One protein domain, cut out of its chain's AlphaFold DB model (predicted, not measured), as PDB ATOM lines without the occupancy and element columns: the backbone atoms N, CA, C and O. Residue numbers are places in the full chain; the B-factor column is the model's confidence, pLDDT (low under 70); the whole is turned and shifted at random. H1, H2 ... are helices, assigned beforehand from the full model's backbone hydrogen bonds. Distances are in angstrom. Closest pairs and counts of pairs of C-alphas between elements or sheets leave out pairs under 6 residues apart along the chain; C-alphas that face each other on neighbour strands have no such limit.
ATOM      1  N   TRP A 165      19.324 -13.217  41.236       88.19
ATOM      2  CA  TRP A 165      18.694 -13.368  42.556       88.19
ATOM      3  C   TRP A 165      19.682 -13.692  43.679       88.19
ATOM      4  O   TRP A 165      19.352 -13.508  44.851       88.19
ATOM      5  N   MET A 166      20.904 -14.125  43.355       92.38
ATOM      6  CA  MET A 166      21.935 -14.406  44.355       92.38
ATOM      7  C   MET A 166      22.897 -13.245  44.599       92.38
ATOM      8  O   MET A 166      23.482 -12.648  43.692       92.38
ATOM      9  N   LEU A 167      23.144 -12.977  45.883       91.69
ATOM     10  CA  LEU A 167      24.098 -11.958  46.309       91.69
ATOM     11  C   LEU A 167      25.546 -12.407  46.024       91.69
ATOM     12  O   LEU A 167      25.849 -13.604  46.059       91.69
ATOM     13  N   PRO A 168      26.495 -11.474  45.798       88.00
ATOM     14  CA  PRO A 168      27.882 -11.816  45.464       88.00
ATOM     15  C   PRO A 168      28.567 -12.757  46.463       88.00
ATOM     16  O   PRO A 168      29.397 -13.566  46.060       88.00
ATOM     17  N   TYR A 169      28.221 -12.674  47.750       89.12
ATOM     18  CA  TYR A 169      28.791 -13.556  48.769       89.12
ATOM     19  C   TYR A 169      28.217 -14.982  48.713       89.12
ATOM     20  O   TYR A 169      28.944 -15.929  48.987       89.12
ATOM     21  N   GLN A 170      26.947 -15.155  48.319       88.88
ATOM     22  CA  GLN A 170      26.306 -16.472  48.194       88.88
ATOM     23  C   GLN A 170      26.901 -17.267  47.029       88.88
ATOM     24  O   GLN A 170      27.116 -18.464  47.155       88.88
ATOM     25  N   ARG A 171      27.267 -16.588  45.935       87.06
ATOM     26  CA  ARG A 171      27.943 -17.208  44.781       87.06
ATOM     27  C   ARG A 171      29.369 -17.681  45.061       87.06
ATOM     28  O   ARG A 171      29.902 -18.502  44.332       87.06
ATOM     29  N   ARG A 172      30.013 -17.140  46.099       87.88
ATOM     30  CA  ARG A 172      31.395 -17.487  46.483       87.88
ATOM     31  C   ARG A 172      31.455 -18.571  47.558       87.88
ATOM     32  O   ARG A 172      32.543 -18.926  48.008       87.88
ATOM     33  N   ARG A 173      30.299 -19.066  48.006       88.56
ATOM     34  CA  ARG A 173      30.204 -20.107  49.024       88.56
ATOM     35  C   ARG A 173      30.512 -21.474  48.424       88.56
ATOM     36  O   ARG A 173      29.752 -21.971  47.597       88.56
ATOM     37  N   LYS A 174      31.621 -22.077  48.865       88.12
ATOM     38  CA  LYS A 174      32.092 -23.390  48.386       88.12
ATOM     39  C   LYS A 174      31.142 -24.543  48.736       88.12
ATOM     40  O   LYS A 174      31.173 -25.572  48.077       88.12
ATOM     41  N   ASP A 175      30.310 -24.368  49.759       87.88
ATOM     42  CA  ASP A 175      29.256 -25.301  50.162       87.88
ATOM     43  C   ASP A 175      28.090 -25.358  49.163       87.88
ATOM     44  O   ASP A 175      27.458 -26.401  49.037       87.88
ATOM     45  N   TRP A 176      27.807 -24.264  48.448       85.31
ATOM     46  CA  TRP A 176      26.741 -24.200  47.434       85.31
ATOM     47  C   TRP A 176      27.292 -24.357  46.012       85.31
ATOM     48  O   TRP A 176      26.629 -24.932  45.154       85.31
ATOM     49  N   PHE A 177      28.520 -23.882  45.787       87.69
ATOM     50  CA  PHE A 177      29.244 -23.943  44.518       87.69
ATOM     51  C   PHE A 177      30.566 -24.691  44.705       87.69
ATOM     52  O   PHE A 177      31.610 -24.060  44.912       87.69
ATOM     53  N   PRO A 178      30.543 -26.034  44.685       85.88
ATOM     54  CA  PRO A 178      31.755 -26.820  44.818       85.88
ATOM     55  C   PRO A 178      32.669 -26.613  43.606       85.88
ATOM     56  O   PRO A 178      32.225 -26.524  42.465       85.88
ATOM     57  N   GLU A 179      33.972 -26.569  43.866       83.62
ATOM     58  CA  GLU A 179      35.006 -26.397  42.837       83.62
ATOM     59  C   GLU A 179      35.225 -27.682  42.015       83.62
ATOM     60  O   GLU A 179      35.674 -27.632  40.874       83.62
ATOM     61  N   ILE A 180      34.883 -28.840  42.594       83.62
ATOM     62  CA  ILE A 180      35.039 -30.168  41.993       83.62
ATOM     63  C   ILE A 180      33.746 -30.955  42.218       83.62
ATOM     64  O   ILE A 180      33.258 -31.043  43.344       83.62
ATOM     65  N   ILE A 181      33.215 -31.553  41.150       84.38
ATOM     66  CA  ILE A 181      32.054 -32.448  41.189       84.38
ATOM     67  C   ILE A 181      32.540 -33.849  40.824       84.38
ATOM     68  O   ILE A 181      33.081 -34.057  39.738       84.38
ATOM     69  N   TYR A 182      32.353 -34.806  41.729       84.06
ATOM     70  CA  TYR A 182      32.619 -36.215  41.455       84.06
ATOM     71  C   TYR A 182      31.388 -36.832  40.791       84.06
ATOM     72  O   TYR A 182      30.279 -36.709  41.307       84.06
ATOM     73  N   TYR A 183      31.587 -37.483  39.647       81.00
ATOM     74  CA  TYR A 183      30.547 -38.219  38.937       81.00
ATOM     75  C   TYR A 183      31.078 -39.607  38.593       81.00
ATOM     76  O   TYR A 183      32.190 -39.737  38.078       81.00
ATOM     77  N   GLU A 184      30.291 -40.629  38.897       85.12
ATOM     78  CA  GLU A 184      30.575 -42.008  38.520       85.12
ATOM     79  C   GLU A 184      29.828 -42.314  37.221       85.12
ATOM     80  O   GLU A 184      28.629 -42.063  37.114       85.12
ATOM     81  N   ALA A 185      30.551 -42.808  36.220       82.44
ATOM     82  CA  ALA A 185      30.010 -43.144  34.909       82.44
ATOM     83  C   ALA A 185      30.548 -44.503  34.474       82.44
ATOM     84  O   ALA A 185      31.695 -44.849  34.776       82.44
ATOM     85  N   THR A 186      29.757 -45.244  33.707       85.62
ATOM     86  CA  THR A 186      30.247 -46.483  33.091       85.62
ATOM     87  C   THR A 186      31.215 -46.174  31.942       85.62
ATOM     88  O   THR A 186      31.157 -45.109  31.320       85.62
ATOM     89  N   ILE A 187      32.115 -47.114  31.626       82.12
ATOM     90  CA  ILE A 187      33.063 -46.963  30.504       82.12
ATOM     91  C   ILE A 187      32.304 -46.782  29.179       82.12
ATOM     92  O   ILE A 187      32.696 -45.961  28.351       82.12
ATOM     93  N   GLU A 188      31.182 -47.485  29.002       82.44
ATOM     94  CA  GLU A 188      30.329 -47.375  27.814       82.44
ATOM     95  C   GLU A 188      29.701 -45.981  27.664       82.44
ATOM     96  O   GLU A 188      29.695 -45.406  26.572       82.44
ATOM     97  N   GLU A 189      29.185 -45.403  28.753       83.19
ATOM     98  CA  GLU A 189      28.671 -44.029  28.754       83.19
ATOM     99  C   GLU A 189      29.776 -43.032  28.417       83.19
ATOM    100  O   GLU A 189      29.590 -42.165  27.560       83.19
ATOM    101  N   LEU A 190      30.951 -43.187  29.032       84.69
ATOM    102  CA  LEU A 190      32.114 -42.342  28.779       84.69
ATOM    103  C   LEU A 190      32.537 -42.390  27.301       84.69
ATOM    104  O   LEU A 190      32.797 -41.347  26.698       84.69
ATOM    105  N   GLN A 191      32.540 -43.575  26.690       84.31
ATOM    106  CA  GLN A 191      32.806 -43.758  25.261       84.31
ATOM    107  C   GLN A 191      31.780 -43.037  24.383       84.31
ATOM    108  O   GLN A 191      32.173 -42.281  23.489       84.31
ATOM    109  N   LYS A 192      30.481 -43.207  24.661       84.44
ATOM    110  CA  LYS A 192      29.398 -42.512  23.939       84.44
ATOM    111  C   LYS A 192      29.546 -40.992  24.031       84.44
ATOM    112  O   LYS A 192      29.432 -40.303  23.017       84.44
ATOM    113  N   TYR A 193      29.854 -40.462  25.216       82.06
ATOM    114  CA  TYR A 193      30.079 -39.028  25.420       82.06
ATOM    115  C   TYR A 193      31.291 -38.511  24.642       82.06
ATOM    116  O   TYR A 193      31.194 -37.495  23.952       82.06
ATOM    117  N   VAL A 194      32.424 -39.217  24.704       84.00
ATOM    118  CA  VAL A 194      33.644 -38.835  23.978       84.00
ATOM    119  C   VAL A 194      33.418 -38.854  22.462       84.00
ATOM    120  O   VAL A 194      33.840 -37.919  21.781       84.00
ATOM    121  N   GLN A 195      32.705 -39.855  21.936       83.44
ATOM    122  CA  GLN A 195      32.326 -39.916  20.519       83.44
ATOM    123  C   GLN A 195      31.393 -38.763  20.125       83.44
ATOM    124  O   GLN A 195      31.614 -38.123  19.098       83.44
ATOM    125  N   LYS A 196      30.397 -38.435  20.963       81.56
ATOM    126  CA  LYS A 196      29.466 -37.318  20.724       81.56
ATOM    127  C   LYS A 196      30.203 -35.976  20.626       81.56
ATOM    128  O   LYS A 196      29.912 -35.189  19.732       81.56
ATOM    129  N   ILE A 197      31.202 -35.745  21.479       79.69
ATOM    130  CA  ILE A 197      32.032 -34.522  21.477       79.69
ATOM    131  C   ILE A 197      32.992 -34.476  20.274       79.69
ATOM    132  O   ILE A 197      33.375 -33.399  19.811       79.69
ATOM    133  N   GLN A 198      33.422 -35.638  19.776       76.94
ATOM    134  CA  GLN A 198      34.258 -35.735  18.578       76.94
ATOM    135  C   GLN A 198      33.459 -35.589  17.276       76.94
ATOM    136  O   GLN A 198      34.045 -35.181  16.277       76.94
ATOM    137  N   SER A 199      32.158 -35.890  17.282       73.88
ATOM    138  CA  SER A 199      31.291 -35.716  16.114       73.88
ATOM    139  C   SER A 199      31.105 -34.237  15.738       73.88
ATOM    140  O   SER A 199      31.048 -33.373  16.612       73.88
ATOM    141  N   GLU A 200      30.967 -33.951  14.438       59.59
ATOM    142  CA  GLU A 200      30.809 -32.595  13.866       59.59
ATOM    143  C   GLU A 200      29.533 -31.856  14.323       59.59
ATOM    144  O   GLU A 200      29.375 -30.672  14.054       59.59
ATOM    145  N   ASN A 201      28.636 -32.520  15.061       58.75
ATOM    146  CA  ASN A 201      27.403 -31.929  15.592       58.75
ATOM    147  C   ASN A 201      27.595 -31.159  16.916       58.75
ATOM    148  O   ASN A 201      26.612 -30.705  17.504       58.75
ATOM    149  N   CYS A 202      28.822 -31.050  17.430       58.81
ATOM    150  CA  CYS A 202      29.127 -30.233  18.603       58.81
ATOM    151  C   CYS A 202      29.540 -28.828  18.153       58.81
ATOM    152  O   CYS A 202      30.585 -28.668  17.527       58.81
ATOM    153  N   ASP A 203      28.724 -27.831  18.490       63.31
ATOM    154  CA  ASP A 203      28.980 -26.425  18.180       63.31
ATOM    155  C   ASP A 203      30.352 -26.003  18.747       63.31
ATOM    156  O   ASP A 203      30.626 -26.199  19.937       63.31
ATOM    157  N   GLU A 204      31.250 -25.471  17.908       59.97
ATOM    158  CA  GLU A 204      32.657 -25.224  18.285       59.97
ATOM    159  C   GLU A 204      32.788 -24.312  19.516       59.97
ATOM    160  O   GLU A 204      33.731 -24.442  20.297       59.97
ATOM    161  N   SER A 205      31.801 -23.436  19.723       59.66
ATOM    162  CA  SER A 205      31.712 -22.502  20.847       59.66
ATOM    163  C   SER A 205      31.562 -23.178  22.218       59.66
ATOM    164  O   SER A 205      31.904 -22.578  23.239       59.66
ATOM    165  N   SER A 206      31.060 -24.416  22.262       63.16
ATOM    166  CA  SER A 206      30.675 -25.114  23.496       63.16
ATOM    167  C   SER A 206      31.350 -26.476  23.666       63.16
ATOM    168  O   SER A 206      30.937 -27.280  24.506       63.16
ATOM    169  N   LYS A 207      32.442 -26.731  22.932       71.12
ATOM    170  CA  LYS A 207      33.225 -27.961  23.064       71.12
ATOM    171  C   LYS A 207      33.950 -28.005  24.421       71.12
ATOM    172  O   LYS A 207      34.841 -27.189  24.664       71.12
ATOM    173  N   PRO A 208      33.617 -28.950  25.318       77.19
ATOM    174  CA  PRO A 208      34.251 -29.023  26.628       77.19
ATOM    175  C   PRO A 208      35.703 -29.503  26.513       77.19
ATOM    176  O   PRO A 208      36.037 -30.351  25.681       77.19
ATOM    177  N   PHE A 209      36.571 -28.996  27.389       79.62
ATOM    178  CA  PHE A 209      37.938 -29.493  27.513       79.62
ATOM    179  C   PHE A 209      37.942 -30.860  28.204       79.62
ATOM    180  O   PHE A 209      37.469 -31.000  29.332       79.62
ATOM    181  N   ILE A 210      38.505 -31.870  27.538       80.81
ATOM    182  CA  ILE A 210      38.650 -33.224  28.080       80.81
ATOM    183  C   ILE A 210      40.133 -33.507  28.308       80.81
ATOM    184  O   ILE A 210      40.954 -33.371  27.398       80.81
ATOM    185  N   PHE A 211      40.482 -33.960  29.513       82.44
ATOM    186  CA  PHE A 211      41.857 -34.342  29.820       82.44
ATOM    187  C   PHE A 211      42.335 -35.521  28.944       82.44
ATOM    188  O   PHE A 211      41.591 -36.487  28.753       82.44
ATOM    189  N   PRO A 212      43.607 -35.535  28.491       82.06
ATOM    190  CA  PRO A 212      44.161 -36.606  27.648       82.06
ATOM    191  C   PRO A 212      44.010 -38.022  28.222       82.06
ATOM    192  O   PRO A 212      43.895 -38.992  27.473       82.06
ATOM    193  N   HIS A 213      43.999 -38.158  29.552       80.25
ATOM    194  CA  HIS A 213      43.810 -39.439  30.234       80.25
ATOM    195  C   HIS A 213      42.413 -40.028  30.001       80.25
ATOM    196  O   HIS A 213      42.296 -41.235  29.818       80.25
ATOM    197  N   ILE A 214      41.380 -39.188  29.910       82.19
ATOM    198  CA  ILE A 214      40.006 -39.626  29.640       82.19
ATOM    199  C   ILE A 214      39.902 -40.189  28.219       82.19
ATOM    200  O   ILE A 214      39.298 -41.238  28.023       82.19
ATOM    201  N   TYR A 215      40.570 -39.574  27.236       80.44
ATOM    202  CA  TYR A 215      40.636 -40.124  25.876       80.44
ATOM    203  C   TYR A 215      41.344 -41.477  25.816       80.44
ATOM    204  O   TYR A 215      40.955 -42.330  25.021       80.44
ATOM    205  N   LYS A 216      42.384 -41.681  26.636       81.00
ATOM    206  CA  LYS A 216      43.048 -42.987  26.734       81.00
ATOM    207  C   LYS A 216      42.082 -44.033  27.282       81.00
ATOM    208  O   LYS A 216      41.959 -45.078  26.657       81.00
ATOM    209  N   ILE A 217      41.375 -43.720  28.372       79.12
ATOM    210  CA  ILE A 217      40.386 -44.605  29.012       79.12
ATOM    211  C   ILE A 217      39.227 -44.924  28.059       79.12
ATOM    212  O   ILE A 217      38.871 -46.083  27.910       79.12
ATOM    213  N   ALA A 218      38.700 -43.934  27.337       79.00
ATOM    214  CA  ALA A 218      37.635 -44.149  26.357       79.00
ATOM    215  C   ALA A 218      38.071 -45.047  25.183       79.00
ATOM    216  O   ALA A 218      37.263 -45.793  24.646       79.00
ATOM    217  N   LYS A 219      39.346 -44.992  24.774       75.75
ATOM    218  CA  LYS A 219      39.896 -45.840  23.701       75.75
ATOM    219  C   LYS A 219      40.274 -47.252  24.152       75.75
ATOM    220  O   LYS A 219      40.657 -48.053  23.302       75.75
ATOM    221  N   LEU A 220      40.234 -47.552  25.451       71.81
ATOM    222  CA  LEU A 220      40.416 -48.922  25.915       71.81
ATOM    223  C   LEU A 220      39.171 -49.732  25.546       71.81
ATOM    224  O   LEU A 220      38.060 -49.403  25.955       71.81
ATOM    225  N   ASP A 221      39.375 -50.782  24.755       64.38
ATOM    226  CA  ASP A 221      38.327 -51.731  24.405       64.38
ATOM    227  C   ASP A 221      38.046 -52.627  25.619       64.38
ATOM    228  O   ASP A 221      38.988 -53.135  26.239       64.38
ATOM    229  N   ALA A 222      36.774 -52.846  25.964       61.22
ATOM    230  CA  ALA A 222      36.394 -53.690  27.107       61.22
ATOM    231  C   ALA A 222      37.005 -55.098  26.989       61.22
ATOM    232  O   ALA A 222      37.505 -55.660  27.959       61.22
ATOM    233  N   LYS A 223      37.104 -55.598  25.752       62.47
ATOM    234  CA  LYS A 223      37.743 -56.872  25.413       62.47
ATOM    235  C   LYS A 223      39.237 -56.906  25.751       62.47
ATOM    236  O   LYS A 223      39.737 -57.913  26.235       62.47
ATOM    237  N   THR A 224      39.946 -55.796  25.546       64.81
ATOM    238  CA  THR A 224      41.371 -55.673  25.884       64.81
ATOM    239  C   THR A 224      41.592 -55.560  27.394       64.81
ATOM    240  O   THR A 224      42.660 -55.923  27.886       64.81
ATOM    241  N   ILE A 225      40.610 -55.042  28.140       67.75
ATOM    242  CA  ILE A 225      40.645 -55.003  29.608       67.75
ATOM    243  C   ILE A 225      40.412 -56.410  30.172       67.75
ATOM    244  O   ILE A 225      41.207 -56.850  30.999       67.75
ATOM    245  N   ASP A 226      39.410 -57.135  29.669       65.56
ATOM    246  CA  ASP A 226      39.120 -58.514  30.085       65.56
ATOM    247  C   ASP A 226      40.247 -59.486  29.716       65.56
ATOM    248  O   ASP A 226      40.636 -60.320  30.528       65.56
ATOM    249  N   GLU A 227      40.845 -59.354  28.527       71.50
ATOM    250  CA  GLU A 227      42.027 -60.142  28.148       71.50
ATOM    251  C   GLU A 227      43.208 -59.886  29.092       71.50
ATOM    252  O   GLU A 227      43.889 -60.826  29.499       71.50
ATOM    253  N   LYS A 228      43.435 -58.628  29.492       75.94
ATOM    254  CA  LYS A 228      44.496 -58.283  30.449       75.94
ATOM    255  C   LYS A 228      44.199 -58.757  31.866       75.94
ATOM    256  O   LYS A 228      45.138 -59.113  32.570       75.94
ATOM    257  N   LEU A 229      42.937 -58.748  32.290       75.94
ATOM    258  CA  LEU A 229      42.522 -59.277  33.590       75.94
ATOM    259  C   LEU A 229      42.692 -60.798  33.641       75.94
ATOM    260  O   LEU A 229      43.285 -61.302  34.590       75.94
ATOM    261  N   ASN A 230      42.281 -61.506  32.588       76.94
ATOM    262  CA  ASN A 230      42.436 -62.958  32.482       76.94
ATOM    263  C   ASN A 230      43.912 -63.391  32.400       76.94
ATOM    264  O   ASN A 230      44.298 -64.374  33.030       76.94
ATOM    265  N   ASP A 231      44.757 -62.651  31.670       83.38
ATOM    266  CA  ASP A 231      46.211 -62.891  31.631       83.38
ATOM    267  C   ASP A 231      46.867 -62.672  33.006       83.38
ATOM    268  O   ASP A 231      47.780 -63.401  33.399       83.38
ATOM    269  N   LEU A 232      46.386 -61.686  33.770       83.88
ATOM    270  CA  LEU A 232      46.872 -61.421  35.120       83.88
ATOM    271  C   LEU A 232      46.455 -62.528  36.097       83.88
ATOM    272  O   LEU A 232      47.291 -62.993  36.871       83.88
ATOM    273  N   ASP A 233      45.199 -62.974  36.036       84.25
ATOM    274  CA  ASP A 233      44.686 -64.071  36.865       84.25
ATOM    275  C   ASP A 233      45.431 -65.382  36.584       84.25
ATOM    276  O   ASP A 233      45.816 -66.083  37.519       84.25
ATOM    277  N   GLY A 234      45.728 -65.669  35.310       82.44
ATOM    278  CA  GLY A 234      46.563 -66.809  34.922       82.44
ATOM    279  C   GLY A 234      47.949 -66.761  35.571       82.44
ATOM    280  O   GLY A 234      48.359 -67.713  36.233       82.44
ATOM    281  N   LYS A 235      48.631 -65.611  35.497       88.44
ATOM    282  CA  LYS A 235      49.945 -65.415  36.140       88.44
ATOM    283  C   LYS A 235      49.900 -65.558  37.659       88.44
ATOM    284  O   LYS A 235      50.861 -66.044  38.253       88.44
ATOM    285  N   PHE A 236      48.813 -65.137  38.304       85.88
ATOM    286  CA  PHE A 236      48.639 -65.334  39.743       85.88
ATOM    287  C   PHE A 236      48.445 -66.809  40.104       85.88
ATOM    288  O   PHE A 236      49.004 -67.250  41.108       85.88
ATOM    289  N   GLN A 237      47.702 -67.574  39.300       86.00
ATOM    290  CA  GLN A 237      47.536 -69.014  39.517       86.00
ATOM    291  C   GLN A 237      48.861 -69.765  39.363       86.00
ATOM    292  O   GLN A 237      49.204 -70.552  40.247       86.00
ATOM    293  N   ASP A 238      49.638 -69.453  38.322       87.25
ATOM    294  CA  ASP A 238      50.965 -70.040  38.105       87.25
ATOM    295  C   ASP A 238      51.895 -69.759  39.298       87.25
ATOM    296  O   ASP A 238      52.527 -70.665  39.843       87.25
ATOM    297  N   LEU A 239      51.900 -68.519  39.802       85.56
ATOM    298  CA  LEU A 239      52.712 -68.132  40.959       85.56
ATOM    299  C   LEU A 239      52.271 -68.835  42.257       85.56
ATOM    300  O   LEU A 239      53.101 -69.197  43.093       85.56
ATOM    301  N   ILE A 240      50.963 -69.047  42.442       87.19
ATOM    302  CA  ILE A 240      50.419 -69.821  43.569       87.19
ATOM    303  C   ILE A 240      50.842 -71.291  43.465       87.19
ATOM    304  O   ILE A 240      51.126 -71.919  44.491       87.19
ATOM    305  N   GLU A 241      50.875 -71.853  42.258       87.25
ATOM    306  CA  GLU A 241      51.305 -73.230  42.030       87.25
ATOM    307  C   GLU A 241      52.806 -73.408  42.297       87.25
ATOM    308  O   GLU A 241      53.193 -74.336  43.013       87.25
ATOM    309  N   ASP A 242      53.634 -72.468  41.845       88.38
ATOM    310  CA  ASP A 242      55.075 -72.454  42.117       88.38
ATOM    311  C   ASP A 242      55.380 -72.350  43.620       88.38
ATOM    312  O   ASP A 242      56.200 -73.104  44.152       88.38
ATOM    313  N   ILE A 243      54.661 -71.490  44.351       86.25
ATOM    314  CA  ILE A 243      54.789 -71.387  45.816       86.25
ATOM    315  C   ILE A 243      54.392 -72.703  46.506       86.25
ATOM    316  O   ILE A 243      55.023 -73.099  47.491       86.25
ATOM    317  N   LYS A 244      53.364 -73.407  46.014       83.69
ATOM    318  CA  LYS A 244      52.965 -74.718  46.560       83.69
ATOM    319  C   LYS A 244      54.033 -75.784  46.319       83.69
ATOM    320  O   LYS A 244      54.308 -76.549  47.241       83.69
ATOM    321  N   ARG A 245      54.655 -75.808  45.135       81.19
ATOM    322  CA  ARG A 245      55.729 -76.758  44.787       81.19
ATOM    323  C   ARG A 245      56.974 -76.556  45.653       81.19
ATOM    324  O   ARG A 245      57.474 -77.516  46.232       81.19
ATOM    325  N   LEU A 246      57.385 -75.305  45.867       79.75
ATOM    326  CA  LEU A 246      58.503 -74.965  46.759       79.75
ATOM    327  C   LEU A 246      58.253 -75.351  48.226       79.75
ATOM    328  O   LEU A 246      59.195 -75.585  48.979       79.75
ATOM    329  N   LYS A 247      56.986 -75.428  48.645       75.19
ATOM    330  CA  LYS A 247      56.602 -75.858  49.996       75.19
ATOM    331  C   LYS A 247      56.517 -77.383  50.147       75.19
ATOM    332  O   LYS A 247      56.517 -77.857  51.273       75.19
ATOM    333  N   SER A 248      56.412 -78.136  49.050       67.44
ATOM    334  CA  SER A 248      56.393 -79.608  49.067       67.44
ATOM    335  C   SER A 248      57.774 -80.259  48.940       67.44
ATOM    336  O   SER A 248      57.891 -81.459  49.160       67.44
ATOM    337  N   GLU A 249      58.801 -79.487  48.574       60.78
ATOM    338  CA  GLU A 249      60.192 -79.953  48.434       60.78
ATOM    339  C   GLU A 249      61.074 -79.661  49.671       60.78
ATOM    340  O   GLU A 249      62.247 -80.030  49.681       60.78
ATOM    341  N   ASN A 250      60.506 -79.052  50.721       49.03
ATOM    342  CA  ASN A 250      61.098 -78.859  52.056       49.03
ATOM    343  C   ASN A 250      60.302 -79.635  53.111       49.03
ATOM    344  O   ASN A 250      60.930 -80.122  54.076       49.03
TER     345      ASN A 250
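Overview. This is residues 165 to 250 of the 250 residues of a protein of Gigaspora rosea (UniProt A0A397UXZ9). A long tail with no named helix, residues 165 to 186, runs in to a small knot of two short helices, H1 and H2, and the long helix H3 sticks out from the knot on the far side like an arm. H2 comes up to H1 with its last residue, at a steep angle, and a loop swings out between the two, its residues 199 to 205 standing free. The tail and the arm make the length, while the knot itself is small. The printed part has 86 residues with three named helices in the order H1, H2, H3 and no named strand, and the class is all helix. The whole is extended, with a radius of gyration of the C-alphas of 23.5 A, and the C-alphas span 78 by 37 by 17 A.

Along the chain. The printed part begins at Trp 165, whose C-alpha is at (18.694, -13.368, 42.556). Residues 165 to 186, 22 residues, hold no named element; within them residues 170 to 172 are a short helical run. H1 then takes residues 187 to 198, 12 residues from Ile 187 to Gln 198, and measures 16.4 A from first to last C-alpha; C-alpha 187 is at (33.063, -46.963, 30.504). Residues 199 to 211 follow with no named element, though residues 204 to 206 are again a short helical run. H2 is residues 212 to 218, 7 residues from Pro 212 to Ala 218. After residues 219 to 221 comes H3, residues 222 to 248, the longest helix with 27 residues and 39.4 A from first to last C-alpha. C-alpha 222 of Ala 222 is at (36.394, -53.690, 27.107), and C-alpha 248 of Ser 248 is at (56.393, -79.608, 49.067): from the one to the other x rises, y falls and z rises. The chain's last residue is Asn 250.

Arrangement. H1 and H2 touch, with 6 pairs of C-alphas within 8 A. The closest C-alphas of the two are those of Gln 191 and Ala 218, 5.0 A apart. Their lines stand at a steep tilt of 58 degrees, and they run opposite ways. Centre to centre they are 10.4 A apart. H3 touches no helix. H1 and H3 are apart, but only just, with their closest C-alphas 8.2 A from each other. H2 and H3 are apart too, although they follow each other in the chain. Residues 223 to 250, of which 223 to 248 belong to H3, stand free, and so do residues 165 to 186. In the backbones of H1, H2 and H3 every O i to N i+4 pair is within hydrogen-bond range.

Size, cuts and confidence. The two C-alphas farthest apart are those of Trp 165 and Glu 249, 78.7 A from each other, and from the first to the last printed C-alpha it is 78.6 A. The C-alphas of residues 165 to 186 lie 8 to 37 A from the mean of the C-alphas, and those of residues 199 to 211 lie 11 to 26 A from it. The link from H1 to H2, 13 residues, is long, and the link from H2 to H3, 3 residues, is tight. The printed part has no cut. The mean pLDDT of the printed part is 79.0. The model's confidence is low, under 70, in 16 residues: 200 to 206, 221 to 226 and 248 to 250.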